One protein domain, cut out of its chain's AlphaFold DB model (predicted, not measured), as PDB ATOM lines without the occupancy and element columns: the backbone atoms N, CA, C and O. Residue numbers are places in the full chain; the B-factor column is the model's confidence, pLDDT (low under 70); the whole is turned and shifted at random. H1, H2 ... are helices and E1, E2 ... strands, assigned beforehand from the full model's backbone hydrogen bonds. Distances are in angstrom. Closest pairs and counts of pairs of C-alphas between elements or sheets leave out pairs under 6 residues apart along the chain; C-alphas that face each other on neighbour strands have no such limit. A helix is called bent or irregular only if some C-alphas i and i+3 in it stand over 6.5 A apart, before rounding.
ATOM      1  N   PRO A 317      -9.523 -32.072 -40.781       84.81
ATOM      2  CA  PRO A 317      -8.117 -32.091 -40.397       84.81
ATOM      3  C   PRO A 317      -7.332 -32.964 -41.380       84.81
ATOM      4  O   PRO A 317      -7.687 -34.120 -41.603       84.81
ATOM      5  N   VAL A 318      -6.279 -32.401 -41.969       87.19
ATOM      6  CA  VAL A 318      -5.346 -33.119 -42.856       87.19
ATOM      7  C   VAL A 318      -4.021 -33.415 -42.163       87.19
ATOM      8  O   VAL A 318      -3.345 -34.369 -42.527       87.19
ATOM      9  N   LEU A 319      -3.673 -32.649 -41.124       88.31
ATOM     10  CA  LEU A 319      -2.466 -32.865 -40.334       88.31
ATOM     11  C   LEU A 319      -2.670 -32.384 -38.897       88.31
ATOM     12  O   LEU A 319      -3.233 -31.319 -38.667       88.31
ATOM     13  N   ASN A 320      -2.202 -33.163 -37.928       90.31
ATOM     14  CA  ASN A 320      -2.092 -32.754 -36.529       90.31
ATOM     15  C   ASN A 320      -0.829 -33.399 -35.957       90.31
ATOM     16  O   ASN A 320      -0.767 -34.624 -35.789       90.31
ATOM     17  N   ARG A 321       0.206 -32.589 -35.741       86.62
ATOM     18  CA  ARG A 321       1.520 -33.044 -35.288       86.62
ATOM     19  C   ARG A 321       2.028 -32.144 -34.180       86.62
ATOM     20  O   ARG A 321       2.129 -30.937 -34.355       86.62
ATOM     21  N   THR A 322       2.428 -32.757 -33.074       88.56
ATOM     22  CA  THR A 322       3.233 -32.105 -32.042       88.56
ATOM     23  C   THR A 322       4.649 -32.640 -32.149       88.56
ATOM     24  O   THR A 322       4.877 -33.843 -32.013       88.56
ATOM     25  N   LEU A 323       5.596 -31.750 -32.418       85.56
ATOM     26  CA  LEU A 323       7.006 -32.069 -32.587       85.56
ATOM     27  C   LEU A 323       7.786 -31.481 -31.419       85.56
ATOM     28  O   LEU A 323       7.623 -30.311 -31.085       85.56
ATOM     29  N   SER A 324       8.624 -32.308 -30.797       84.62
ATOM     30  CA  SER A 324       9.532 -31.891 -29.730       84.62
ATOM     31  C   SER A 324      10.951 -31.909 -30.285       84.62
ATOM     32  O   SER A 324      11.584 -32.960 -30.372       84.62
ATOM     33  N   LEU A 325      11.407 -30.743 -30.724       81.25
ATOM     34  CA  LEU A 325      12.708 -30.537 -31.337       81.25
ATOM     35  C   LEU A 325      13.751 -30.289 -30.248       81.25
ATOM     36  O   LEU A 325      13.504 -29.552 -29.292       81.25
ATOM     37  N   ASN A 326      14.917 -30.911 -30.377       77.19
ATOM     38  CA  ASN A 326      16.011 -30.709 -29.438       77.19
ATOM     39  C   ASN A 326      16.895 -29.559 -29.930       77.19
ATOM     40  O   ASN A 326      17.484 -29.666 -31.003       77.19
ATOM     41  N   SER A 327      17.034 -28.484 -29.149       70.25
ATOM     42  CA  SER A 327      17.820 -27.318 -29.572       70.25
ATOM     43  C   SER A 327      19.313 -27.614 -29.773       70.25
ATOM     44  O   SER A 327      20.012 -26.822 -30.393       70.25
ATOM     45  N   ALA A 328      19.820 -28.746 -29.270       65.75
ATOM     46  CA  ALA A 328      21.183 -29.207 -29.545       65.75
ATOM     47  C   ALA A 328      21.408 -29.608 -31.013       65.75
ATOM     48  O   ALA A 328      22.554 -29.758 -31.431       65.75
ATOM     49  N   GLU A 329      20.335 -29.819 -31.778       68.69
ATOM     50  CA  GLU A 329      20.381 -30.186 -33.198       68.69
ATOM     51  C   GLU A 329      20.291 -28.958 -34.120       68.69
ATOM     52  O   GLU A 329      20.347 -29.101 -35.339       68.69
ATOM     53  N   PHE A 330      20.159 -27.758 -33.547       80.69
ATOM     54  CA  PHE A 330      19.997 -26.510 -34.288       80.69
ATOM     55  C   PHE A 330      21.344 -25.867 -34.633       80.69
ATOM     56  O   PHE A 330      22.343 -26.049 -33.930       80.69
ATOM     57  N   GLU A 331      21.373 -25.080 -35.707       79.25
ATOM     58  CA  GLU A 331      22.564 -24.333 -36.115       79.25
ATOM     59  C   GLU A 331      22.571 -22.955 -35.446       79.25
ATOM     60  O   GLU A 331      21.677 -22.142 -35.655       79.25
ATOM     61  N   TYR A 332      23.586 -22.683 -34.624       81.69
ATOM     62  CA  TYR A 332      23.744 -21.376 -33.992       81.69
ATOM     63  C   TYR A 332      24.292 -20.348 -34.971       81.69
ATOM     64  O   TYR A 332      25.345 -20.557 -35.581       81.69
ATOM     65  N   LYS A 333      23.613 -19.206 -35.059       80.44
ATOM     66  CA  LYS A 333      24.029 -18.071 -35.872       80.44
ATOM     67  C   LYS A 333      24.011 -16.777 -35.075       80.44
ATOM     68  O   LYS A 333      23.194 -16.569 -34.180       80.44
ATOM     69  N   THR A 334      24.933 -15.903 -35.455       80.38
ATOM     70  CA  THR A 334      25.015 -14.530 -34.971       80.38
ATOM     71  C   THR A 334      24.902 -13.610 -36.166       80.38
ATOM     72  O   THR A 334      25.663 -13.737 -37.128       80.38
ATOM     73  N   GLU A 335      23.981 -12.667 -36.087       79.38
ATOM     74  CA  GLU A 335      23.706 -11.733 -37.161       79.38
ATOM     75  C   GLU A 335      23.519 -10.327 -36.595       79.38
ATOM     76  O   GLU A 335      22.595 -10.047 -35.831       79.38
ATOM     77  N   GLY A 336      24.462  -9.437 -36.911       82.62
ATOM     78  CA  GLY A 336      24.560  -8.149 -36.228       82.62
ATOM     79  C   GLY A 336      24.757  -8.337 -34.718       82.62
ATOM     80  O   GLY A 336      25.774  -8.878 -34.292       82.62
ATOM     81  N   ALA A 337      23.786  -7.872 -33.925       77.19
ATOM     82  CA  ALA A 337      23.767  -7.997 -32.464       77.19
ATOM     83  C   ALA A 337      22.840  -9.120 -31.948       77.19
ATOM     84  O   ALA A 337      22.682  -9.265 -30.735       77.19
ATOM     85  N   THR A 338      22.218  -9.893 -32.844       79.75
ATOM     86  CA  THR A 338      21.221 -10.909 -32.493       79.75
ATOM     87  C   THR A 338      21.800 -12.305 -32.650       79.75
ATOM     88  O   THR A 338      22.341 -12.654 -33.698       79.75
ATOM     89  N   ASP A 339      21.635 -13.123 -31.615       84.75
ATOM     90  CA  ASP A 339      21.990 -14.538 -31.631       84.75
ATOM     91  C   ASP A 339      20.724 -15.392 -31.693       84.75
ATOM     92  O   ASP A 339      19.794 -15.180 -30.908       84.75
ATOM     93  N   TYR A 340      20.695 -16.359 -32.605       86.69
ATOM     94  CA  TYR A 340      19.557 -17.250 -32.820       86.69
ATOM     95  C   TYR A 340      20.006 -18.662 -33.205       86.69
ATOM     96  O   TYR A 340      21.165 -18.913 -33.535       86.69
ATOM     97  N   LEU A 341      19.066 -19.597 -33.130       84.50
ATOM     98  CA  LEU A 341      19.211 -20.975 -33.570       84.50
ATOM     99  C   LEU A 341      18.331 -21.207 -34.799       84.50
ATOM    100  O   LEU A 341      17.137 -20.912 -34.754       84.50
ATOM    101  N   GLU A 342      18.900 -21.751 -35.871       85.06
ATOM    102  CA  GLU A 342      18.152 -22.230 -37.033       85.06
ATOM    103  C   GLU A 342      17.766 -23.695 -36.870       85.06
ATOM    104  O   GLU A 342      18.586 -24.541 -36.499       85.06
ATOM    105  N   PHE A 343      16.514 -23.998 -37.187       85.00
ATOM    106  CA  PHE A 343      15.966 -25.341 -37.136       85.00
ATOM    107  C   PHE A 343      15.229 -25.670 -38.425       85.00
ATOM    108  O   PHE A 343      14.600 -24.817 -39.051       85.00
ATOM    109  N   ASN A 344      15.243 -26.952 -38.771       87.19
ATOM    110  CA  ASN A 344      14.463 -27.475 -39.879       87.19
ATOM    111  C   ASN A 344      13.835 -28.797 -39.458       87.19
ATOM    112  O   ASN A 344      14.462 -29.585 -38.746       87.19
ATOM    113  N   PHE A 345      12.610 -29.049 -39.899       85.31
ATOM    114  CA  PHE A 345      11.947 -30.326 -39.679       85.31
ATOM    115  C   PHE A 345      10.974 -30.653 -40.807       85.31
ATOM    116  O   PHE A 345      10.521 -29.787 -41.555       85.31
ATOM    117  N   GLU A 346      10.640 -31.934 -40.894       88.62
ATOM    118  CA  GLU A 346       9.792 -32.507 -41.933       88.62
ATOM    119  C   GLU A 346       8.509 -33.017 -41.268       88.62
ATOM    120  O   GLU A 346       8.491 -34.122 -40.717       88.62
ATOM    121  N   PRO A 347       7.433 -32.210 -41.215       85.12
ATOM    122  CA  PRO A 347       6.210 -32.635 -40.539       85.12
ATOM    123  C   PRO A 347       5.459 -33.783 -41.234       85.12
ATOM    124  O   PRO A 347       4.581 -34.391 -40.610       85.12
ATOM    125  N   GLY A 348       5.797 -34.080 -42.494       88.00
ATOM    126  CA  GLY A 348       5.232 -35.162 -43.298       88.00
ATOM    127  C   GLY A 348       4.525 -34.654 -44.554       88.00
ATOM    128  O   GLY A 348       4.807 -33.564 -45.041       88.00
ATOM    129  N   GLU A 349       3.591 -35.453 -45.061       90.94
ATOM    130  CA  GLU A 349       2.831 -35.175 -46.284       90.94
ATOM    131  C   GLU A 349       1.350 -34.915 -45.970       90.94
ATOM    132  O   GLU A 349       0.811 -35.417 -44.977       90.94
ATOM    133  N   ILE A 350       0.679 -34.140 -46.826       91.50
ATOM    134  CA  ILE A 350      -0.775 -33.942 -46.806       91.50
ATOM    135  C   ILE A 350      -1.380 -34.265 -48.174       91.50
ATOM    136  O   ILE A 350      -0.831 -33.903 -49.212       91.50
ATOM    137  N   GLU A 351      -2.545 -34.910 -48.180       90.12
ATOM    138  CA  GLU A 351      -3.278 -35.242 -49.404       90.12
ATOM    139  C   GLU A 351      -4.479 -34.309 -49.593       90.12
ATOM    140  O   GLU A 351      -5.367 -34.212 -48.734       90.12
ATOM    141  N   LEU A 352      -4.531 -33.637 -50.745       90.62
ATOM    142  CA  LEU A 352      -5.634 -32.770 -51.151       90.62
ATOM    143  C   LEU A 352      -6.395 -33.426 -52.318       90.62
ATOM    144  O   LEU A 352      -5.918 -33.399 -53.451       90.62
ATOM    145  N   PRO A 353      -7.596 -33.998 -52.101       85.38
ATOM    146  CA  PRO A 353      -8.308 -34.748 -53.146       85.38
ATOM    147  C   PRO A 353      -8.965 -33.860 -54.214       85.38
ATOM    148  O   PRO A 353      -9.430 -34.352 -55.239       85.38
ATOM    149  N   LYS A 354      -9.067 -32.556 -53.959       87.31
ATOM    150  CA  LYS A 354      -9.633 -31.546 -54.858       87.31
ATOM    151  C   LYS A 354      -8.936 -30.215 -54.602       87.31
ATOM    152  O   LYS A 354      -8.278 -30.063 -53.576       87.31
ATOM    153  N   GLU A 355      -9.147 -29.254 -55.495       89.12
ATOM    154  CA  GLU A 355      -8.687 -27.887 -55.274       89.12
ATOM    155  C   GLU A 355      -9.310 -27.308 -53.990       89.12
ATOM    156  O   GLU A 355     -10.537 -27.253 -53.855       89.12
ATOM    157  N   THR A 356      -8.471 -26.922 -53.031       87.00
ATOM    158  CA  THR A 356      -8.896 -26.421 -51.719       87.00
ATOM    159  C   THR A 356      -7.822 -25.532 -51.106       87.00
ATOM    160  O   THR A 356      -6.636 -25.701 -51.358       87.00
ATOM    161  N   ASN A 357      -8.240 -24.598 -50.264       88.12
ATOM    162  CA  ASN A 357      -7.363 -23.943 -49.300       88.12
ATOM    163  C   ASN A 357      -7.000 -24.901 -48.153       88.12
ATOM    164  O   ASN A 357      -7.718 -25.877 -47.882       88.12
ATOM    165  N   VAL A 358      -5.896 -24.598 -47.476       89.19
ATOM    166  CA  VAL A 358      -5.459 -25.239 -46.237       89.19
ATOM    167  C   VAL A 358      -5.170 -24.144 -45.213       89.19
ATOM    168  O   VAL A 358      -4.425 -23.211 -45.487       89.19
ATOM    169  N   GLU A 359      -5.763 -24.245 -44.032       90.69
ATOM    170  CA  GLU A 359      -5.428 -23.405 -42.883       90.69
ATOM    171  C   GLU A 359      -4.380 -24.131 -42.052       90.69
ATOM    172  O   GLU A 359      -4.618 -25.267 -41.631       90.69
ATOM    173  N   PHE A 360      -3.245 -23.483 -41.806       90.38
ATOM    174  CA  PHE A 360      -2.232 -23.948 -40.871       90.38
ATOM    175  C   PHE A 360      -2.318 -23.145 -39.583       90.38
ATOM    176  O   PHE A 360      -2.328 -21.919 -39.601       90.38
ATOM    177  N   ARG A 361      -2.305 -23.850 -38.456       91.44
ATOM    178  CA  ARG A 361      -2.206 -23.278 -37.118       91.44
ATOM    179  C   ARG A 361      -0.994 -23.848 -36.413       91.44
ATOM    180  O   ARG A 361      -0.904 -25.065 -36.235       91.44
ATOM    181  N   PHE A 362      -0.115 -22.967 -35.967       92.00
ATOM    182  CA  PHE A 362       1.056 -23.302 -35.175       92.00
ATOM    183  C   PHE A 362       0.889 -22.783 -33.757       92.00
ATOM    184  O   PHE A 362       0.397 -21.675 -33.560       92.00
ATOM    185  N   SER A 363       1.328 -23.567 -32.778       92.44
ATOM    186  CA  SER A 363       1.367 -23.139 -31.387       92.44
ATOM    187  C   SER A 363       2.604 -23.641 -30.653       92.44
ATOM    188  O   SER A 363       3.103 -24.744 -30.904       92.44
ATOM    189  N   SER A 364       3.113 -22.815 -29.741       92.31
ATOM    190  CA  SER A 364       4.255 -23.126 -28.879       92.31
ATOM    191  C   SER A 364       4.129 -22.400 -27.540       92.31
ATOM    192  O   SER A 364       3.482 -21.363 -27.426       92.31
ATOM    193  N   SER A 365       4.744 -22.941 -26.491       89.06
ATOM    194  CA  SER A 365       4.762 -22.300 -25.169       89.06
ATOM    195  C   SER A 365       5.943 -21.335 -25.058       89.06
ATOM    196  O   SER A 365       6.985 -21.709 -24.523       89.06
ATOM    197  N   LEU A 366       5.789 -20.107 -25.563       87.69
ATOM    198  CA  LEU A 366       6.837 -19.082 -25.528       87.69
ATOM    199  C   LEU A 366       6.764 -18.211 -24.272       87.69
ATOM    200  O   LEU A 366       5.687 -17.951 -23.722       87.69
ATOM    201  N   SER A 367       7.932 -17.751 -23.827       86.56
ATOM    202  CA  SER A 367       8.091 -16.784 -22.740       86.56
ATOM    203  C   SER A 367       9.357 -15.958 -22.953       86.56
ATOM    204  O   SER A 367      10.458 -16.503 -22.889       86.56
ATOM    205  N   GLN A 368       9.205 -14.658 -23.227       87.38
ATOM    206  CA  GLN A 368      10.291 -13.758 -23.648       87.38
ATOM    207  C   GLN A 368      11.054 -14.290 -24.878       87.38
ATOM    208  O   GLN A 368      12.278 -14.173 -24.984       87.38
ATOM    209  N   GLN A 369      10.331 -14.939 -25.792       90.56
ATOM    210  CA  GLN A 369      10.887 -15.745 -26.879       90.56
ATOM    211  C   GLN A 369      10.116 -15.543 -28.181       90.56
ATOM    212  O   GLN A 369       8.949 -15.146 -28.168       90.56
ATOM    213  N   TRP A 370      10.772 -15.862 -29.295       90.56
ATOM    214  CA  TRP A 370      10.223 -15.796 -30.642       90.56
ATOM    215  C   TRP A 370      10.628 -17.008 -31.485       90.56
ATOM    216  O   TRP A 370      11.681 -17.622 -31.281       90.56
ATOM    217  N   ILE A 371       9.779 -17.343 -32.448       89.94
ATOM    218  CA  ILE A 371       9.993 -18.338 -33.495       89.94
ATOM    219  C   ILE A 371       9.507 -17.711 -34.798       89.94
ATOM    220  O   ILE A 371       8.342 -17.344 -34.897       89.94
ATOM    221  N   SER A 372      10.371 -17.643 -35.800       89.56
ATOM    222  CA  SER A 372      10.003 -17.280 -37.170       89.56
ATOM    223  C   SER A 372      10.291 -18.468 -38.076       89.56
ATOM    224  O   SER A 372      11.316 -19.128 -37.907       89.56
ATOM    225  N   PHE A 373       9.396 -18.800 -38.997       90.94
ATOM    226  CA  PHE A 373       9.558 -19.955 -39.872       90.94
ATOM    227  C   PHE A 373       8.869 -19.757 -41.220       90.94
ATOM    228  O   PHE A 373       7.952 -18.958 -41.369       90.94
ATOM    229  N   ASN A 374       9.314 -20.537 -42.200       91.56
ATOM    230  CA  ASN A 374       8.675 -20.699 -43.493       91.56
ATOM    231  C   ASN A 374       8.201 -22.144 -43.638       91.56
ATOM    232  O   ASN A 374       8.956 -23.086 -43.376       91.56
ATOM    233  N   VAL A 375       6.962 -22.310 -44.086       91.56
ATOM    234  CA  VAL A 375       6.370 -23.591 -44.466       91.56
ATOM    235  C   VAL A 375       6.456 -23.726 -45.976       91.56
ATOM    236  O   VAL A 375       5.841 -22.967 -46.722       91.56
ATOM    237  N   PHE A 376       7.215 -24.717 -46.419       91.50
ATOM    238  CA  PHE A 376       7.343 -25.102 -47.812       91.50
ATOM    239  C   PHE A 376       6.385 -26.255 -48.087       91.50
ATOM    240  O   PHE A 376       6.494 -27.319 -47.478       91.50
ATOM    241  N   MET A 377       5.461 -26.048 -49.019       92.69
ATOM    242  CA  MET A 377       4.569 -27.082 -49.534       92.69
ATOM    243  C   MET A 377       4.999 -27.439 -50.948       92.69
ATOM    244  O   MET A 377       4.958 -26.588 -51.835       92.69
ATOM    245  N   ILE A 378       5.402 -28.683 -51.176       91.75
ATOM    246  CA  ILE A 378       5.928 -29.127 -52.469       91.75
ATOM    247  C   ILE A 378       5.000 -30.201 -53.022       91.75
ATOM    248  O   ILE A 378       4.849 -31.260 -52.420       91.75
ATOM    249  N   ASN A 379       4.371 -29.933 -54.166       92.19
ATOM    250  CA  ASN A 379       3.537 -30.920 -54.845       92.19
ATOM    251  C   ASN A 379       4.422 -32.039 -55.412       92.19
ATOM    252  O   ASN A 379       5.305 -31.774 -56.230       92.19
ATOM    253  N   GLU A 380       4.176 -33.284 -55.016       90.38
ATOM    254  CA  GLU A 380       5.035 -34.418 -55.384       90.38
ATOM    255  C   GLU A 380       5.008 -34.748 -56.877       90.38
ATOM    256  O   GLU A 380       6.018 -35.156 -57.449       90.38
ATOM    257  N   ALA A 381       3.860 -34.560 -57.530       87.50
ATOM    258  CA  ALA A 381       3.691 -34.905 -58.936       87.50
ATOM    259  C   ALA A 381       4.275 -33.836 -59.870       87.50
ATOM    260  O   ALA A 381       4.827 -34.165 -60.921       87.50
ATOM    261  N   THR A 382       4.131 -32.555 -59.518       89.44
ATOM    262  CA  THR A 382       4.530 -31.433 -60.386       89.44
ATOM    263  C   THR A 382       5.859 -30.797 -59.990       89.44
ATOM    264  O   THR A 382       6.455 -30.091 -60.804       89.44
ATOM    265  N   GLY A 383       6.322 -31.009 -58.757       85.50
ATOM    266  CA  GLY A 383       7.476 -30.320 -58.179       85.50
ATOM    267  C   GLY A 383       7.232 -28.838 -57.874       85.50
ATOM    268  O   GLY A 383       8.179 -28.123 -57.551       85.50
ATOM    269  N   ALA A 384       5.992 -28.348 -57.991       87.62
ATOM    270  CA  ALA A 384       5.657 -26.961 -57.679       87.62
ATOM    271  C   ALA A 384       5.761 -26.705 -56.167       87.62
ATOM    272  O   ALA A 384       5.130 -27.407 -55.375       87.62
ATOM    273  N   GLY A 385       6.553 -25.701 -55.783       87.88
ATOM    274  CA  GLY A 385       6.750 -25.282 -54.397       87.88
ATOM    275  C   GLY A 385       5.978 -24.007 -54.063       87.88
ATOM    276  O   GLY A 385       6.001 -23.048 -54.833       87.88
ATOM    277  N   TYR A 386       5.343 -23.993 -52.897       91.06
ATOM    278  CA  TYR A 386       4.619 -22.859 -52.325       91.06
ATOM    279  C   TYR A 386       5.207 -22.550 -50.948       91.06
ATOM    280  O   TYR A 386       5.575 -23.476 -50.224       91.06
ATOM    281  N   ILE A 387       5.336 -21.269 -50.605       89.56
ATOM    282  CA  ILE A 387       6.014 -20.820 -49.383       89.56
ATOM    283  C   ILE A 387       5.077 -19.895 -48.621       89.56
ATOM    284  O   ILE A 387       4.538 -18.958 -49.208       89.56
ATOM    285  N   TYR A 388       4.924 -20.160 -47.328       91.31
ATOM    286  CA  TYR A 388       4.140 -19.347 -46.407       91.31
ATOM    287  C   TYR A 388       4.967 -19.046 -45.163       91.31
ATOM    288  O   TYR A 388       5.579 -19.956 -44.599       91.31
ATOM    289  N   ASP A 389       5.005 -17.789 -44.745       89.06
ATOM    290  CA  ASP A 389       5.706 -17.351 -43.544       89.06
ATOM    291  C   ASP A 389       4.801 -17.399 -42.307       89.06
ATOM    292  O   ASP A 389       3.580 -17.259 -42.379       89.06
ATOM    293  N   GLY A 390       5.416 -17.627 -41.150       86.31
ATOM    294  CA  GLY A 390       4.745 -17.604 -39.862       86.31
ATOM    295  C   GLY A 390       5.685 -17.144 -38.757       86.31
ATOM    296  O   GLY A 390       6.879 -17.452 -38.750       86.31
ATOM    297  N   GLU A 391       5.130 -16.421 -37.790       91.19
ATOM    298  CA  GLU A 391       5.847 -15.976 -36.600       91.19
ATOM    299  C   GLU A 391       5.006 -16.225 -35.348       91.19
ATOM    300  O   GLU A 391       3.802 -15.963 -35.332       91.19
ATOM    301  N   LEU A 392       5.652 -16.726 -34.296       90.44
ATOM    302  CA  LEU A 392       5.137 -16.737 -32.932       90.44
ATOM    303  C   LEU A 392       6.091 -15.937 -32.056       90.44
ATOM    304  O   LEU A 392       7.305 -16.133 -32.110       90.44
ATOM    305  N   SER A 393       5.562 -15.092 -31.189       90.31
ATOM    306  CA  SER A 393       6.374 -14.337 -30.241       90.31
ATOM    307  C   SER A 393       5.569 -14.054 -28.988       90.31
ATOM    308  O   SER A 393       4.365 -13.841 -29.058       90.31
ATOM    309  N   ARG A 394       6.201 -14.088 -27.815       87.56
ATOM    310  CA  ARG A 394       5.527 -13.704 -26.572       87.56
ATOM    311  C   ARG A 394       6.481 -12.989 -25.644       87.56
ATOM    312  O   ARG A 394       7.446 -13.591 -25.167       87.56
ATOM    313  N   TYR A 395       6.147 -11.745 -25.331       86.81
ATOM    314  CA  TYR A 395       6.890 -10.906 -24.404       86.81
ATOM    315  C   TYR A 395       5.973 -10.334 -23.335       86.81
ATOM    316  O   TYR A 395       4.782 -10.135 -23.564       86.81
ATOM    317  N   TYR A 396       6.512 -10.102 -22.148       86.44
ATOM    318  CA  TYR A 396       5.796  -9.446 -21.063       86.44
ATOM    319  C   TYR A 396       6.766  -8.732 -20.124       86.44
ATOM    320  O   TYR A 396       7.942  -9.090 -20.008       86.44
ATOM    321  N   GLY A 397       6.268  -7.711 -19.435       85.75
ATOM    322  CA  GLY A 397       7.067  -6.892 -18.533       85.75
ATOM    323  C   GLY A 397       6.221  -5.918 -17.722       85.75
ATOM    324  O   GLY A 397       4.995  -5.932 -17.792       85.75
ATOM    325  N   GLY A 398       6.893  -5.071 -16.943       83.94
ATOM    326  CA  GLY A 398       6.242  -4.110 -16.050       83.94
ATOM    327  C   GLY A 398       5.806  -4.704 -14.705       83.94
ATOM    328  O   GLY A 398       5.951  -5.900 -14.448       83.94
ATOM    329  N   SER A 399       5.312  -3.844 -13.815       77.25
ATOM    330  CA  SER A 399       4.843  -4.223 -12.477       77.25
ATOM    331  C   SER A 399       3.641  -3.381 -12.066       77.25
ATOM    332  O   SER A 399       3.630  -2.180 -12.319       77.25
ATOM    333  N   GLY A 400       2.668  -3.983 -11.378       77.50
ATOM    334  CA  GLY A 400       1.473  -3.271 -10.923       77.50
ATOM    335  C   GLY A 400       0.597  -2.838 -12.097       77.50
ATOM    336  O   GLY A 400       0.152  -3.679 -12.871       77.50
ATOM    337  N   GLU A 401       0.358  -1.534 -12.213       72.62
ATOM    338  CA  GLU A 401      -0.503  -0.932 -13.240       72.62
ATOM    339  C   GLU A 401       0.188  -0.811 -14.614       72.62
ATOM    340  O   GLU A 401      -0.494  -0.722 -15.629       72.62
ATOM    341  N   ASP A 402       1.523  -0.911 -14.661       79.50
ATOM    342  CA  ASP A 402       2.332  -0.832 -15.890       79.50
ATOM    343  C   ASP A 402       2.620  -2.213 -16.514       79.50
ATOM    344  O   ASP A 402       3.544  -2.371 -17.318       79.50
ATOM    345  N   ALA A 403       1.888  -3.252 -16.102       83.06
ATOM    346  CA  ALA A 403       2.065  -4.602 -16.626       83.06
ATOM    347  C   ALA A 403       1.573  -4.700 -18.079       83.06
ATOM    348  O   ALA A 403       0.438  -4.340 -18.393       83.06
ATOM    349  N   TRP A 404       2.407  -5.247 -18.961       87.19
ATOM    350  CA  TRP A 404       2.083  -5.431 -20.374       87.19
ATOM    351  C   TRP A 404       2.475  -6.825 -20.868       87.19
ATOM    352  O   TRP A 404       3.370  -7.477 -20.324       87.19
ATOM    353  N   SER A 405       1.800  -7.271 -21.927       85.56
ATOM    354  CA  SER A 405       2.156  -8.460 -22.701       85.56
ATOM    355  C   SER A 405       1.953  -8.197 -24.190       85.56
ATOM    356  O   SER A 405       0.942  -7.606 -24.563       85.56
ATOM    357  N   GLU A 406       2.872  -8.670 -25.024       83.62
ATOM    358  CA  GLU A 406       2.862  -8.508 -26.479       83.62
ATOM    359  C   GLU A 406       3.091  -9.854 -27.176       83.62
ATOM    360  O   GLU A 406       3.793 -10.729 -26.657       83.62
ATOM    361  N   GLY A 407       2.501 -10.000 -28.362       86.75
ATOM    362  CA  GLY A 407       2.598 -11.199 -29.187       86.75
ATOM    363  C   GLY A 407       1.601 -12.302 -28.810       86.75
ATOM    364  O   GLY A 407       0.731 -12.137 -27.952       86.75
ATOM    365  N   SER A 408       1.713 -13.434 -29.501       86.94
ATOM    366  CA  SER A 408       0.871 -14.617 -29.353       86.94
ATOM    367  C   SER A 408       1.712 -15.899 -29.369       86.94
ATOM    368  O   SER A 408       2.667 -16.043 -30.134       86.94
ATOM    369  N   ASN A 409       1.303 -16.866 -28.545       89.38
ATOM    370  CA  ASN A 409       1.814 -18.243 -28.567       89.38
ATOM    371  C   ASN A 409       1.252 -19.071 -29.731       89.38
ATOM    372  O   ASN A 409       1.630 -20.233 -29.892       89.38
ATOM    373  N   ASP A 410       0.355 -18.478 -30.513       90.69
ATOM    374  CA  ASP A 410      -0.371 -19.092 -31.611       90.69
ATOM    375  C   ASP A 410      -0.287 -18.193 -32.849       90.69
ATOM    376  O   ASP A 410      -0.430 -16.972 -32.746       90.69
ATOM    377  N   THR A 411      -0.106 -18.802 -34.017       89.75
ATOM    378  CA  THR A 411      -0.202 -18.127 -35.315       89.75
ATOM    379  C   THR A 411      -0.989 -18.990 -36.290       89.75
ATOM    380  O   THR A 411      -0.932 -20.224 -36.225       89.75
ATOM    381  N   GLU A 412      -1.758 -18.352 -37.168       90.81
ATOM    382  CA  GLU A 412      -2.538 -19.029 -38.198       90.81
ATOM    383  C   GLU A 412      -2.441 -18.300 -39.535       90.81
ATOM    384  O   GLU A 412      -2.410 -17.070 -39.586       90.81
ATOM    385  N   PHE A 413      -2.394 -19.071 -40.618       86.50
ATOM    386  CA  PHE A 413      -2.453 -18.549 -41.977       86.50
ATOM    387  C   PHE A 413      -3.203 -19.516 -42.894       86.50
ATOM    388  O   PHE A 413      -3.261 -20.725 -42.657       86.50
ATOM    389  N   GLU A 414      -3.777 -18.968 -43.960       88.25
ATOM    390  CA  GLU A 414      -4.529 -19.708 -44.969       88.25
ATOM    391  C   GLU A 414      -3.766 -19.681 -46.292       88.25
ATOM    392  O   GLU A 414      -3.294 -18.630 -46.731       88.25
ATOM    393  N   THR A 415      -3.637 -20.838 -46.938       87.00
ATOM    394  CA  THR A 415      -3.060 -20.908 -48.279       87.00
ATOM    395  C   THR A 415      -4.010 -20.306 -49.312       87.00
ATOM    396  O   THR A 415      -5.229 -20.259 -49.133       87.00
ATOM    397  N   GLU A 416      -3.471 -19.968 -50.482       85.81
ATOM    398  CA  GLU A 416      -4.305 -19.843 -51.678       85.81
ATOM    399  C   GLU A 416      -4.995 -21.186 -51.991       85.81
ATOM    400  O   GLU A 416      -4.725 -22.219 -51.366       85.81
ATOM    401  N   LYS A 417      -5.909 -21.203 -52.967       86.62
ATOM    402  CA  LYS A 417      -6.507 -22.462 -53.421       86.62
ATOM    403  C   LYS A 417      -5.431 -23.351 -54.043       86.62
ATOM    404  O   LYS A 417      -4.958 -23.089 -55.146       86.62
ATOM    405  N   MET A 418      -5.076 -24.410 -53.330       88.12
ATOM    406  CA  MET A 418      -4.067 -25.373 -53.742       88.12
ATOM    407  C   MET A 418      -4.705 -26.398 -54.682       88.12
ATOM    408  O   MET A 418      -5.776 -26.916 -54.353       88.12
ATOM    409  N   PRO A 419      -4.081 -26.717 -55.829       91.56
ATOM    410  CA  PRO A 419      -4.521 -27.805 -56.696       91.56
ATOM    411  C   PRO A 419      -4.627 -29.152 -55.967       91.56
ATOM    412  O   PRO A 419      -4.008 -29.377 -54.930       91.56
ATOM    413  N   ALA A 420      -5.391 -30.080 -56.542       91.88
ATOM    414  CA  ALA A 420      -5.445 -31.447 -56.032       91.88
ATOM    415  C   ALA A 420      -4.075 -32.138 -56.167       91.88
ATOM    416  O   ALA A 420      -3.420 -32.027 -57.206       91.88
ATOM    417  N   GLY A 421      -3.658 -32.874 -55.138       91.50
ATOM    418  CA  GLY A 421      -2.402 -33.621 -55.123       91.50
ATOM    419  C   GLY A 421      -1.879 -33.907 -53.717       91.50
ATOM    420  O   GLY A 421      -2.430 -33.431 -52.722       91.50
ATOM    421  N   THR A 422      -0.800 -34.685 -53.654       93.06
ATOM    422  CA  THR A 422      -0.029 -34.918 -52.427       93.06
ATOM    423  C   THR A 422       1.063 -33.864 -52.313       93.06
ATOM    424  O   THR A 422       1.775 -33.580 -53.283       93.06
ATOM    425  N   TYR A 423       1.156 -33.256 -51.135       93.31
ATOM    426  CA  TYR A 423       2.115 -32.211 -50.826       93.31
ATOM    427  C   TYR A 423       3.021 -32.660 -49.695       93.31
ATOM    428  O   TYR A 423       2.555 -32.905 -48.582       93.31
ATOM    429  N   TYR A 424       4.317 -32.674 -49.965       93.06
ATOM    430  CA  TYR A 424       5.340 -32.823 -48.950       93.06
ATOM    431  C   TYR A 424       5.572 -31.485 -48.239       93.06
ATOM    432  O   TYR A 424       5.669 -30.436 -48.889       93.06
ATOM    433  N   LEU A 425       5.645 -31.519 -46.908       92.56
ATOM    434  CA  LEU A 425       5.855 -30.340 -46.078       92.56
ATOM    435  C   LEU A 425       7.273 -30.309 -45.518       92.56
ATOM    436  O   LEU A 425       7.749 -31.275 -44.922       92.56
ATOM    437  N   PHE A 426       7.898 -29.142 -45.616       90.31
ATOM    438  CA  PHE A 426       9.179 -28.842 -44.991       90.31
ATOM    439  C   PHE A 426       9.078 -27.509 -44.257       90.31
ATOM    440  O   PHE A 426       8.557 -26.538 -44.802       90.31
ATOM    441  N   VAL A 427       9.552 -27.451 -43.015       90.62
ATOM    442  CA  VAL A 427       9.552 -26.221 -42.219       90.62
ATOM    443  C   VAL A 427      10.986 -25.854 -41.896       90.62
ATOM    444  O   VAL A 427      11.717 -26.672 -41.339       90.62
ATOM    445  N   ALA A 428      11.370 -24.622 -42.217       88.19
ATOM    446  CA  ALA A 428      12.659 -24.053 -41.837       88.19
ATOM    447  C   ALA A 428      12.434 -22.738 -41.104       88.19
ATOM    448  O   ALA A 428      11.652 -21.901 -41.556       88.19
ATOM    449  N   GLY A 429      13.112 -22.548 -39.981       90.31
ATOM    450  CA  GLY A 429      12.911 -21.376 -39.150       90.31
ATOM    451  C   GLY A 429      14.096 -21.033 -38.271       90.31
ATOM    452  O   GLY A 429      15.105 -21.732 -38.234       90.31
ATOM    453  N   ALA A 430      13.940 -19.929 -37.559       89.25
ATOM    454  CA  ALA A 430      14.877 -19.403 -36.592       89.25
ATOM    455  C   ALA A 430      14.158 -19.111 -35.271       89.25
ATOM    456  O   ALA A 430      12.960 -18.817 -35.236       89.25
ATOM    457  N   THR A 431      14.884 -19.208 -34.164       89.50
ATOM    458  CA  THR A 431      14.343 -18.943 -32.833       89.50
ATOM    459  C   THR A 431      15.424 -18.487 -31.864       89.50
ATOM    460  O   THR A 431      16.588 -18.864 -31.994       89.50
ATOM    461  N   ASN A 432      15.042 -17.721 -30.840       86.88
ATOM    462  CA  ASN A 432      15.905 -17.483 -29.683       86.88
ATOM    463  C   ASN A 432      15.716 -18.506 -28.543       86.88
ATOM    464  O   ASN A 432      16.406 -18.423 -27.522       86.88
ATOM    465  N   VAL A 433      14.805 -19.473 -28.691       86.00
ATOM    466  CA  VAL A 433      14.561 -20.528 -27.700       86.00
ATOM    467  C   VAL A 433      15.817 -21.388 -27.559       86.00
ATOM    468  O   VAL A 433      16.251 -22.031 -28.509       86.00
ATOM    469  N   GLY A 434      16.404 -21.417 -26.362       81.50
ATOM    470  CA  GLY A 434      17.595 -22.220 -26.073       81.50
ATOM    471  C   GLY A 434      18.938 -21.552 -26.385       81.50
ATOM    472  O   GLY A 434      19.984 -22.161 -26.154       81.50
ATOM    473  N   VAL A 435      18.949 -20.311 -26.891       83.56
ATOM    474  CA  VAL A 435      20.190 -19.582 -27.231       83.56
ATOM    475  C   VAL A 435      21.069 -19.339 -26.003       83.56
ATOM    476  O   VAL A 435      22.291 -19.474 -26.079       83.56
ATOM    477  N   ALA A 436      20.479 -18.978 -24.860       81.25
ATOM    478  CA  ALA A 436      21.233 -18.679 -23.642       81.25
ATOM    479  C   ALA A 436      21.911 -19.940 -23.075       81.25
ATOM    480  O   ALA A 436      23.084 -19.915 -22.683       81.25
ATOM    481  N   GLU A 437      21.202 -21.065 -23.095       77.44
ATOM    482  CA  GLU A 437      21.679 -22.387 -22.697       77.44
ATOM    483  C   GLU A 437      22.772 -22.888 -23.649       77.44
ATOM    484  O   GLU A 437      23.792 -23.432 -23.205       77.44
ATOM    485  N   PHE A 438      22.602 -22.644 -24.951       74.56
ATOM    486  CA  PHE A 438      23.591 -22.959 -25.978       74.56
ATOM    487  C   PHE A 438      24.894 -22.182 -25.758       74.56
ATOM    488  O   PHE A 438      25.966 -22.782 -25.668       74.56
ATOM    489  N   LYS A 439      24.817 -20.860 -25.556       76.75
ATOM    490  CA  LYS A 439      25.978 -20.012 -25.224       76.75
ATOM    491  C   LYS A 439      26.674 -20.446 -23.937       76.75
ATOM    492  O   LYS A 439      27.900 -20.509 -23.887       76.75
ATOM    493  N   THR A 440      25.903 -20.774 -22.902       74.31
ATOM    494  CA  THR A 440      26.450 -21.276 -21.631       74.31
ATOM    495  C   THR A 440      27.227 -22.577 -21.837       74.31
ATOM    496  O   THR A 440      28.290 -22.772 -21.244       74.31
ATOM    497  N   SER A 441      26.734 -23.448 -22.718       68.31
ATOM    498  CA  SER A 441      27.391 -24.709 -23.067       68.31
ATOM    499  C   SER A 441      28.673 -24.479 -23.872       68.31
ATOM    500  O   SER A 441      29.709 -25.047 -23.531       68.31
ATOM    501  N   LEU A 442      28.652 -23.569 -24.853       68.56
ATOM    502  CA  LEU A 442      29.850 -23.157 -25.593       68.56
ATOM    503  C   LEU A 442      30.957 -22.625 -24.668       68.56
ATOM    504  O   LEU A 442      32.116 -23.008 -24.807       68.56
ATOM    505  N   LEU A 443      30.609 -21.779 -23.691       69.56
ATOM    506  CA  LEU A 443      31.567 -21.236 -22.719       69.56
ATOM    507  C   LEU A 443      32.165 -22.314 -21.805       69.56
ATOM    508  O   LEU A 443      33.321 -22.207 -21.401       69.56
ATOM    509  N   ARG A 444      31.383 -23.344 -21.462       64.44
ATOM    510  CA  ARG A 444      31.798 -24.422 -20.553       64.44
ATOM    511  C   ARG A 444      32.661 -25.486 -21.236       64.44
ATOM    512  O   ARG A 444      33.507 -26.074 -20.566       64.44
ATOM    513  N   TYR A 445      32.444 -25.743 -22.526       63.81
ATOM    514  CA  TYR A 445      33.049 -26.874 -23.239       63.81
ATOM    515  C   TYR A 445      33.981 -26.484 -24.413       63.81
ATOM    516  O   TYR A 445      34.700 -27.350 -24.905       63.81
ATOM    517  N   GLY A 446      34.065 -25.202 -24.807       56.34
ATOM    518  CA  GLY A 446      35.043 -24.681 -25.785       56.34
ATOM    519  C   GLY A 446      34.610 -24.717 -27.267       56.34
ATOM    520  O   GLY A 446      33.461 -25.015 -27.583       56.34
ATOM    521  N   GLN A 447      35.537 -24.380 -28.186       51.91
ATOM    522  CA  GLN A 447      35.370 -24.459 -29.657       51.91
ATOM    523  C   GLN A 447      35.891 -25.794 -30.238       51.91
ATOM    524  O   GLN A 447      36.850 -26.373 -29.735       51.91
ATOM    525  N   ARG A 448      35.253 -26.262 -31.322       56.50
ATOM    526  CA  ARG A 448      35.393 -27.595 -31.947       56.50
ATOM    527  C   ARG A 448      36.738 -27.844 -32.667       56.50
ATOM    528  O   ARG A 448      37.295 -26.931 -33.268       56.50
ATOM    529  N   PRO A 480      16.960 -11.923 -78.178       69.00
ATOM    530  CA  PRO A 480      16.553 -10.746 -78.950       69.00
ATOM    531  C   PRO A 480      15.088 -10.792 -79.409       69.00
ATOM    532  O   PRO A 480      14.438  -9.754 -79.520       69.00
ATOM    533  N   ALA A 481      14.544 -11.993 -79.632       71.62
ATOM    534  CA  ALA A 481      13.148 -12.193 -80.012       71.62
ATOM    535  C   ALA A 481      12.174 -11.924 -78.849       71.62
ATOM    536  O   ALA A 481      11.150 -11.264 -79.038       71.62
ATOM    537  N   GLU A 482      12.503 -12.371 -77.634       73.25
ATOM    538  CA  GLU A 482      11.677 -12.146 -76.440       73.25
ATOM    539  C   GLU A 482      11.707 -10.684 -75.994       73.25
ATOM    540  O   GLU A 482      10.666 -10.120 -75.646       73.25
ATOM    541  N   ALA A 483      12.871 -10.034 -76.075       76.62
ATOM    542  CA  ALA A 483      12.993  -8.605 -75.805       76.62
ATOM    543  C   ALA A 483      12.170  -7.774 -76.788       76.62
ATOM    544  O   ALA A 483      11.449  -6.864 -76.382       76.62
ATOM    545  N   ARG A 484      12.190  -8.141 -78.075       81.69
ATOM    546  CA  ARG A 484      11.364  -7.498 -79.100       81.69
ATOM    547  C   ARG A 484       9.879  -7.591 -78.792       81.69
ATOM    548  O   ARG A 484       9.192  -6.575 -78.862       81.69
ATOM    549  N   MET A 485       9.382  -8.771 -78.422       79.12
ATOM    550  CA  MET A 485       7.970  -8.936 -78.064       79.12
ATOM    551  C   MET A 485       7.582  -8.084 -76.856       79.12
ATOM    552  O   MET A 485       6.561  -7.399 -76.903       79.12
ATOM    553  N   ARG A 486       8.403  -8.081 -75.798       79.94
ATOM    554  CA  ARG A 486       8.113  -7.318 -74.576       79.94
ATOM    555  C   ARG A 486       8.145  -5.808 -74.811       79.94
ATOM    556  O   ARG A 486       7.249  -5.118 -74.339       79.94
ATOM    557  N   ILE A 487       9.099  -5.301 -75.595       81.25
ATOM    558  CA  ILE A 487       9.188  -3.867 -75.926       81.25
ATOM    559  C   ILE A 487       8.027  -3.434 -76.829       81.25
ATOM    560  O   ILE A 487       7.422  -2.394 -76.577       81.25
ATOM    561  N   ILE A 488       7.659  -4.235 -77.839       80.00
ATOM    562  CA  ILE A 488       6.497  -3.935 -78.692       80.00
ATOM    563  C   ILE A 488       5.211  -3.933 -77.865       80.00
ATOM    564  O   ILE A 488       4.386  -3.039 -78.044       80.00
ATOM    565  N   ALA A 489       5.035  -4.892 -76.953       77.62
ATOM    566  CA  ALA A 489       3.876  -4.928 -76.067       77.62
ATOM    567  C   ALA A 489       3.809  -3.676 -75.176       77.62
ATOM    568  O   ALA A 489       2.742  -3.073 -75.052       77.62
ATOM    569  N   LEU A 490       4.951  -3.240 -74.635       80.44
ATOM    570  CA  LEU A 490       5.041  -2.038 -73.811       80.44
ATOM    571  C   LEU A 490       4.728  -0.763 -74.614       80.44
ATOM    572  O   LEU A 490       3.870   0.022 -74.218       80.44
ATOM    573  N   PHE A 491       5.357  -0.567 -75.779       81.88
ATOM    574  CA  PHE A 491       5.104   0.612 -76.615       81.88
ATOM    575  C   PHE A 491       3.693   0.626 -77.190       81.88
ATOM    576  O   PHE A 491       3.054   1.669 -77.193       81.88
ATOM    577  N   LYS A 492       3.136  -0.514 -77.600       80.75
ATOM    578  CA  LYS A 492       1.743  -0.562 -78.063       80.75
ATOM    579  C   LYS A 492       0.753  -0.141 -76.968       80.75
ATOM    580  O   LYS A 492      -0.289   0.417 -77.293       80.75
ATOM    581  N   LYS A 493       1.079  -0.401 -75.697       76.12
ATOM    582  CA  LYS A 493       0.245  -0.052 -74.540       76.12
ATOM    583  C   LYS A 493       0.416   1.406 -74.098       76.12
ATOM    584  O   LYS A 493      -0.569   2.012 -73.697       76.12
ATOM    585  N   TYR A 494       1.624   1.970 -74.198       80.38
ATOM    586  CA  TYR A 494       1.935   3.271 -73.588       80.38
ATOM    587  C   TYR A 494       2.442   4.368 -74.543       80.38
ATOM    588  O   TYR A 494       2.295   5.544 -74.226       80.38
ATOM    589  N   ASP A 495       3.028   4.030 -75.698       77.31
ATOM    590  CA  ASP A 495       3.507   4.996 -76.709       77.31
ATOM    591  C   ASP A 495       3.605   4.350 -78.118       77.31
ATOM    592  O   ASP A 495       4.690   3.946 -78.564       77.31
ATOM    593  N   PRO A 496       2.471   4.196 -78.839       82.56
ATOM    594  CA  PRO A 496       2.400   3.377 -80.054       82.56
ATOM    595  C   PRO A 496       3.266   3.884 -81.215       82.56
ATOM    596  O   PRO A 496       3.706   3.085 -82.044       82.56
ATOM    597  N   ALA A 497       3.559   5.190 -81.267       76.31
ATOM    598  CA  ALA A 497       4.375   5.802 -82.318       76.31
ATOM    599  C   ALA A 497       5.839   5.320 -82.292       76.31
ATOM    600  O   ALA A 497       6.516   5.332 -83.322       76.31
ATOM    601  N   LYS A 498       6.329   4.842 -81.139       75.75
ATOM    602  CA  LYS A 498       7.701   4.327 -80.973       75.75
ATOM    603  C   LYS A 498       7.845   2.834 -81.252       75.75
ATOM    604  O   LYS A 498       8.971   2.355 -81.372       75.75
ATOM    605  N   ALA A 499       6.745   2.103 -81.451       76.75
ATOM    606  CA  ALA A 499       6.791   0.667 -81.734       76.75
ATOM    607  C   ALA A 499       7.616   0.340 -82.997       76.75
ATOM    608  O   ALA A 499       8.350  -0.650 -83.010       76.75
ATOM    609  N   ALA A 500       7.581   1.212 -84.015       75.88
ATOM    610  CA  ALA A 500       8.373   1.082 -85.244       75.88
ATOM    611  C   ALA A 500       9.894   1.238 -85.028       75.88
ATOM    612  O   ALA A 500      10.686   0.782 -85.849       75.88
ATOM    613  N   GLN A 501      10.319   1.843 -83.913       79.25
ATOM    614  CA  GLN A 501      11.730   2.063 -83.572       79.25
ATOM    615  C   GLN A 501      12.333   0.899 -82.762       79.25
ATOM    616  O   GLN A 501      13.536   0.897 -82.497       79.25
ATOM    617  N   THR A 502      11.532  -0.114 -82.403       80.81
ATOM    618  CA  THR A 502      11.966  -1.249 -81.567       80.81
ATOM    619  C   THR A 502      13.157  -2.002 -82.167       80.81
ATOM    620  O   THR A 502      14.100  -2.334 -81.453       80.81
ATOM    621  N   ASP A 503      13.170  -2.216 -83.486       81.19
ATOM    622  CA  ASP A 503      14.265  -2.927 -84.163       81.19
ATOM    623  C   ASP A 503      15.558  -2.100 -84.246       81.19
ATOM    624  O   ASP A 503      16.659  -2.654 -84.258       81.19
ATOM    625  N   ALA A 504      15.446  -0.769 -84.265       80.50
ATOM    626  CA  ALA A 504      16.601   0.120 -84.165       80.50
ATOM    627  C   ALA A 504      17.168   0.125 -82.734       80.50
ATOM    628  O   ALA A 504      18.378   0.005 -82.554       80.50
ATOM    629  N   LEU A 505      16.297   0.168 -81.719       78.69
ATOM    630  CA  LEU A 505      16.676   0.083 -80.304       78.69
ATOM    631  C   LEU A 505      17.369  -1.244 -79.974       78.69
ATOM    632  O   LEU A 505      18.429  -1.241 -79.356       78.69
ATOM    633  N   LEU A 506      16.849  -2.374 -80.454       80.38
ATOM    634  CA  LEU A 506      17.484  -3.678 -80.235       80.38
ATOM    635  C   LEU A 506      18.837  -3.822 -80.945       80.38
ATOM    636  O   LEU A 506      19.710  -4.519 -80.435       80.38
ATOM    637  N   ARG A 507      19.061  -3.140 -82.079       79.50
ATOM    638  CA  ARG A 507      20.399  -3.086 -82.700       79.50
ATOM    639  C   ARG A 507      21.389  -2.290 -81.857       79.50
ATOM    640  O   ARG A 507      22.521  -2.736 -81.691       79.50
ATOM    641  N   THR A 508      20.969  -1.152 -81.310       75.69
ATOM    642  CA  THR A 508      21.820  -0.300 -80.460       75.69
ATOM    643  C   THR A 508      22.130  -0.954 -79.109       75.69
ATOM    644  O   THR A 508      23.216  -0.773 -78.558       75.69
ATOM    645  N   TYR A 509      21.204  -1.764 -78.594       76.44
ATOM    646  CA  TYR A 509      21.321  -2.470 -77.315       76.44
ATOM    647  C   TYR A 509      21.628  -3.965 -77.480       76.44
ATOM    648  O   TYR A 509      21.345  -4.754 -76.579       76.44
ATOM    649  N   LYS A 510      22.243  -4.362 -78.602       75.75
ATOM    650  CA  LYS A 510      22.618  -5.757 -78.866       75.75
ATOM    651  C   LYS A 510      23.509  -6.306 -77.742       75.75
ATOM    652  O   LYS A 510      24.576  -5.757 -77.469       75.75
ATOM    653  N   GLY A 511      23.079  -7.387 -77.100       71.56
ATOM    654  CA  GLY A 511      23.713  -7.997 -75.927       71.56
ATOM    655  C   GLY A 511      23.328  -7.390 -74.567       71.56
ATOM    656  O   GLY A 511      23.817  -7.877 -73.547       71.56
ATOM    657  N   ARG A 512      22.486  -6.345 -74.535       74.62
ATOM    658  CA  ARG A 512      21.951  -5.661 -73.334       74.62
ATOM    659  C   ARG A 512      20.418  -5.566 -73.350       74.62
ATOM    660  O   ARG A 512      19.822  -4.666 -72.762       74.62
ATOM    661  N   GLU A 513      19.765  -6.504 -74.018       80.88
ATOM    662  CA  GLU A 513      18.328  -6.481 -74.274       80.88
ATOM    663  C   GLU A 513      17.493  -6.580 -72.984       80.88
ATOM    664  O   GLU A 513      16.460  -5.924 -72.867       80.88
ATOM    665  N   ALA A 514      17.963  -7.335 -71.984       71.81
ATOM    666  CA  ALA A 514      17.306  -7.454 -70.677       71.81
ATOM    667  C   ALA A 514      17.278  -6.123 -69.904       71.81
ATOM    668  O   ALA A 514      16.275  -5.792 -69.273       71.81
ATOM    669  N   GLN A 515      18.359  -5.341 -69.997       74.19
ATOM    670  CA  GLN A 515      18.458  -4.031 -69.356       74.19
ATOM    671  C   GLN A 515      17.496  -3.032 -70.011       74.19
ATOM    672  O   GLN A 515      16.774  -2.327 -69.312       74.19
ATOM    673  N   LEU A 516      17.419  -3.035 -71.346       77.19
ATOM    674  CA  LEU A 516      16.503  -2.169 -72.088       77.19
ATOM    675  C   LEU A 516      15.030  -2.441 -71.729       77.19
ATOM    676  O   LEU A 516      14.251  -1.503 -71.583       77.19
ATOM    677  N   VAL A 517      14.639  -3.711 -71.559       76.50
ATOM    678  CA  VAL A 517      13.270  -4.074 -71.147       76.50
ATOM    679  C   VAL A 517      12.966  -3.582 -69.729       76.50
ATOM    680  O   VAL A 517      11.910  -2.988 -69.524       76.50
ATOM    681  N   ALA A 518      13.887  -3.774 -68.781       73.31
ATOM    682  CA  ALA A 518      13.708  -3.338 -67.395       73.31
ATOM    683  C   ALA A 518      13.619  -1.805 -67.267       73.31
ATOM    684  O   ALA A 518      12.741  -1.296 -66.572       73.31
ATOM    685  N   GLU A 519      14.469  -1.063 -67.986       76.81
ATOM    686  CA  GLU A 519      14.443   0.408 -68.004       76.81
ATOM    687  C   GLU A 519      13.141   0.952 -68.609       76.81
ATOM    688  O   GLU A 519      12.558   1.905 -68.089       76.81
ATOM    689  N   LEU A 520      12.646   0.334 -69.686       78.88
ATOM    690  CA  LEU A 520      11.371   0.727 -70.287       78.88
ATOM    691  C   LEU A 520      10.189   0.378 -69.369       78.88
ATOM    692  O   LEU A 520       9.308   1.216 -69.192       78.88
ATOM    693  N   GLN A 521      10.177  -0.797 -68.736       79.06
ATOM    694  CA  GLN A 521       9.129  -1.175 -67.776       79.06
ATOM    695  C   GLN A 521       9.067  -0.213 -66.586       79.06
ATOM    696  O   GLN A 521       7.997   0.318 -66.295       79.06
ATOM    697  N   PRO A 562      17.303 -27.647 -24.092       69.38
ATOM    698  CA  PRO A 562      15.908 -27.243 -24.076       69.38
ATOM    699  C   PRO A 562      15.173 -27.825 -25.284       69.38
ATOM    700  O   PRO A 562      15.651 -27.812 -26.420       69.38
ATOM    701  N   LYS A 563      13.990 -28.378 -25.016       77.75
ATOM    702  CA  LYS A 563      13.126 -28.936 -26.051       77.75
ATOM    703  C   LYS A 563      12.152 -27.871 -26.517       77.75
ATOM    704  O   LYS A 563      11.319 -27.410 -25.737       77.75
ATOM    705  N   LEU A 564      12.226 -27.527 -27.793       81.62
ATOM    706  CA  LEU A 564      11.244 -26.683 -28.448       81.62
ATOM    707  C   LEU A 564      10.062 -27.556 -28.879       81.62
ATOM    708  O   LEU A 564      10.210 -28.434 -29.724       81.62
ATOM    709  N   THR A 565       8.890 -27.332 -28.286       85.19
ATOM    710  CA  THR A 565       7.670 -28.061 -28.659       85.19
ATOM    711  C   THR A 565       6.796 -27.191 -29.548       85.19
ATOM    712  O   THR A 565       6.325 -26.151 -29.098       85.19
ATOM    713  N   ILE A 566       6.558 -27.630 -30.783       84.94
ATOM    714  CA  ILE A 566       5.687 -26.953 -31.748       84.94
ATOM    715  C   ILE A 566       4.539 -27.893 -32.095       84.94
ATOM    716  O   ILE A 566       4.762 -29.038 -32.489       84.94
ATOM    717  N   THR A 567       3.308 -27.411 -31.959       89.12
ATOM    718  CA  THR A 567       2.124 -28.108 -32.467       89.12
ATOM    719  C   THR A 567       1.678 -27.451 -33.758       89.12
ATOM    720  O   THR A 567       1.465 -26.247 -33.791       89.12
ATOM    721  N   MET A 568       1.518 -28.248 -34.809       88.06
ATOM    722  CA  MET A 568       0.994 -27.823 -36.097       88.06
ATOM    723  C   MET A 568      -0.289 -28.589 -36.404       88.06
ATOM    724  O   MET A 568      -0.305 -29.822 -36.447       88.06
ATOM    725  N   ASN A 569      -1.354 -27.841 -36.663       88.50
ATOM    726  CA  ASN A 569      -2.620 -28.353 -37.157       88.50
ATOM    727  C   ASN A 569      -2.873 -27.789 -38.547       88.50
ATOM    728  O   ASN A 569      -2.770 -26.584 -38.733       88.50
ATOM    729  N   ALA A 570      -3.248 -28.641 -39.494       83.50
ATOM    730  CA  ALA A 570      -3.685 -28.217 -40.812       83.50
ATOM    731  C   ALA A 570      -5.092 -28.743 -41.104       83.50
ATOM    732  O   ALA A 570      -5.386 -29.924 -40.868       83.50
ATOM    733  N   LYS A 571      -5.966 -27.880 -41.623       86.81
ATOM    734  CA  LYS A 571      -7.342 -28.223 -42.013       86.81
ATOM    735  C   LYS A 571      -7.620 -27.749 -43.431       86.81
ATOM    736  O   LYS A 571      -7.207 -26.659 -43.800       86.81
ATOM    737  N   ARG A 572      -8.344 -28.549 -44.211       81.56
ATOM    738  CA  ARG A 572      -8.818 -28.169 -45.552       81.56
ATOM    739  C   ARG A 572     -10.301 -27.811 -45.552       81.56
ATOM    740  O   ARG A 572     -10.997 -28.103 -44.577       81.56
ATOM    741  N   ASP A 573     -10.769 -27.265 -46.676       71.88
ATOM    742  CA  ASP A 573     -12.170 -26.904 -46.932       71.88
ATOM    743  C   ASP A 573     -12.696 -25.801 -45.978       71.88
ATOM    744  O   ASP A 573     -13.856 -25.814 -45.554       71.88
ATOM    745  N   VAL A 574     -11.842 -24.830 -45.627       66.75
ATOM    746  CA  VAL A 574     -12.197 -23.728 -44.716       66.75
ATOM    747  C   VAL A 574     -12.993 -22.664 -45.477       66.75
ATOM    748  O   VAL A 574     -12.621 -22.248 -46.572       66.75
ATOM    749  N   ALA A 575     -14.134 -22.227 -44.938       59.62
ATOM    750  CA  ALA A 575     -14.915 -21.166 -45.570       59.62
ATOM    751  C   ALA A 575     -14.225 -19.810 -45.370       59.62
ATOM    752  O   ALA A 575     -14.026 -19.390 -44.231       59.62
TER     753      ALA A 575
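Overview. This is residues 317 to 448, 480 to 521 and 562 to 575 of the 605 residues of the protein "DUF4178 domain-containing protein" of Turneriella parva (strain ATCC BAA-1111 / DSM 21527 / NCTC 11395 / H) (UniProt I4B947). Two twisted sheets lie face to face as a sandwich, E2 E3 E9 E5 E6 E7 over E1 E10 E4 E8, their strands crossed at 36 degrees; the tip of the E6 and E7 hairpin, residues 398 to 403, sticks out. Well away from the sandwich is a small separate lobe of three helices, H2, H3 and H4, roughly side by side, while H1 grazes the larger sheet and its residues 440 to 445 stand free. The 188 printed residues hold nine strands, four helices and a last strand, in that order; both sheets are antiparallel and the class is mixed. The whole is extended, with a radius of gyration of the C-alphas of 24.8 A and spans of 72 by 47 by 45 A.

Arrangement. E1, residues 317 to 326, is an edge strand of the smaller sheet. E2, residues 331 to 335, and E3, residues 338 to 352, form a hairpin, with N 333 and O 340 2.9 A apart; E3 bends by 57 degrees at residue 348. E4, residues 358 to 364, is in the smaller sheet. E5, residues 369 to 379, E6, residues 385 to 397, and E7, residues 404 to 408, form a meander, each strand the antiparallel neighbour of the one before: N 373 and O 390 are 2.9 A apart, N 395 and O 406 2.9 A. E7 runs on into E8, residues 410 to 414, at 40 degrees; E8 pairs with E4, N 360 and O 413 being 2.9 A apart. Between the sheets, the closest C-alphas of E6 and E8, Leu 392 and Thr 411, are 6.0 A apart. E9, residues 421 to 431, has E3 and E5 as neighbours, with N 343 and O 429 2.9 A apart and N 374 and O 428 2.8 A. H1, residues 435 to 445, only grazes the larger sheet with residues 435 to 439. H2, residues 480 to 494, touches H3, residues 496 to 508, at a shallow tilt of 26 degrees, opposite ways, a helical hairpin; their closest C-alphas, Phe 491 and Ala 499, are 5.4 A apart. H2 touches H4, residues 513 to 521, at a shallow tilt of 13 degrees, the same way, closest at C-alphas 483 and 513, 5.9 A. In H1, H2 and H4 every O i to N i+4 pair is within hydrogen-bond range; H3 has 4 of 9, and 7 of 10 O i to N i+3 pairs. E10, residues 563 to 572, pairs with E1 and E4: N 568 and O 321 are 2.8 A apart, N 361 and O 569 2.8 A.

Along the chain. E1 begins at C-alpha 317, (-8.117, -32.091, -40.397), and E10 ends at C-alpha 572, (-8.818, -28.169, -45.552). From first to last C-alpha E6 measures 40.3 A, E3 39.3 A and H2 21.0 A. H3 is irregular, C-alphas 500 and 503 being 7.2 A apart.

Size, cuts and confidence. Residues 449 to 479 and 522 to 561 are not printed; the C-alphas across these cuts are 53.4 A and 51.3 A apart. Of the links printed whole, none is long. Mean pLDDT of the printed part is 82.9; 14 residues are under 70, among them 441 to 448.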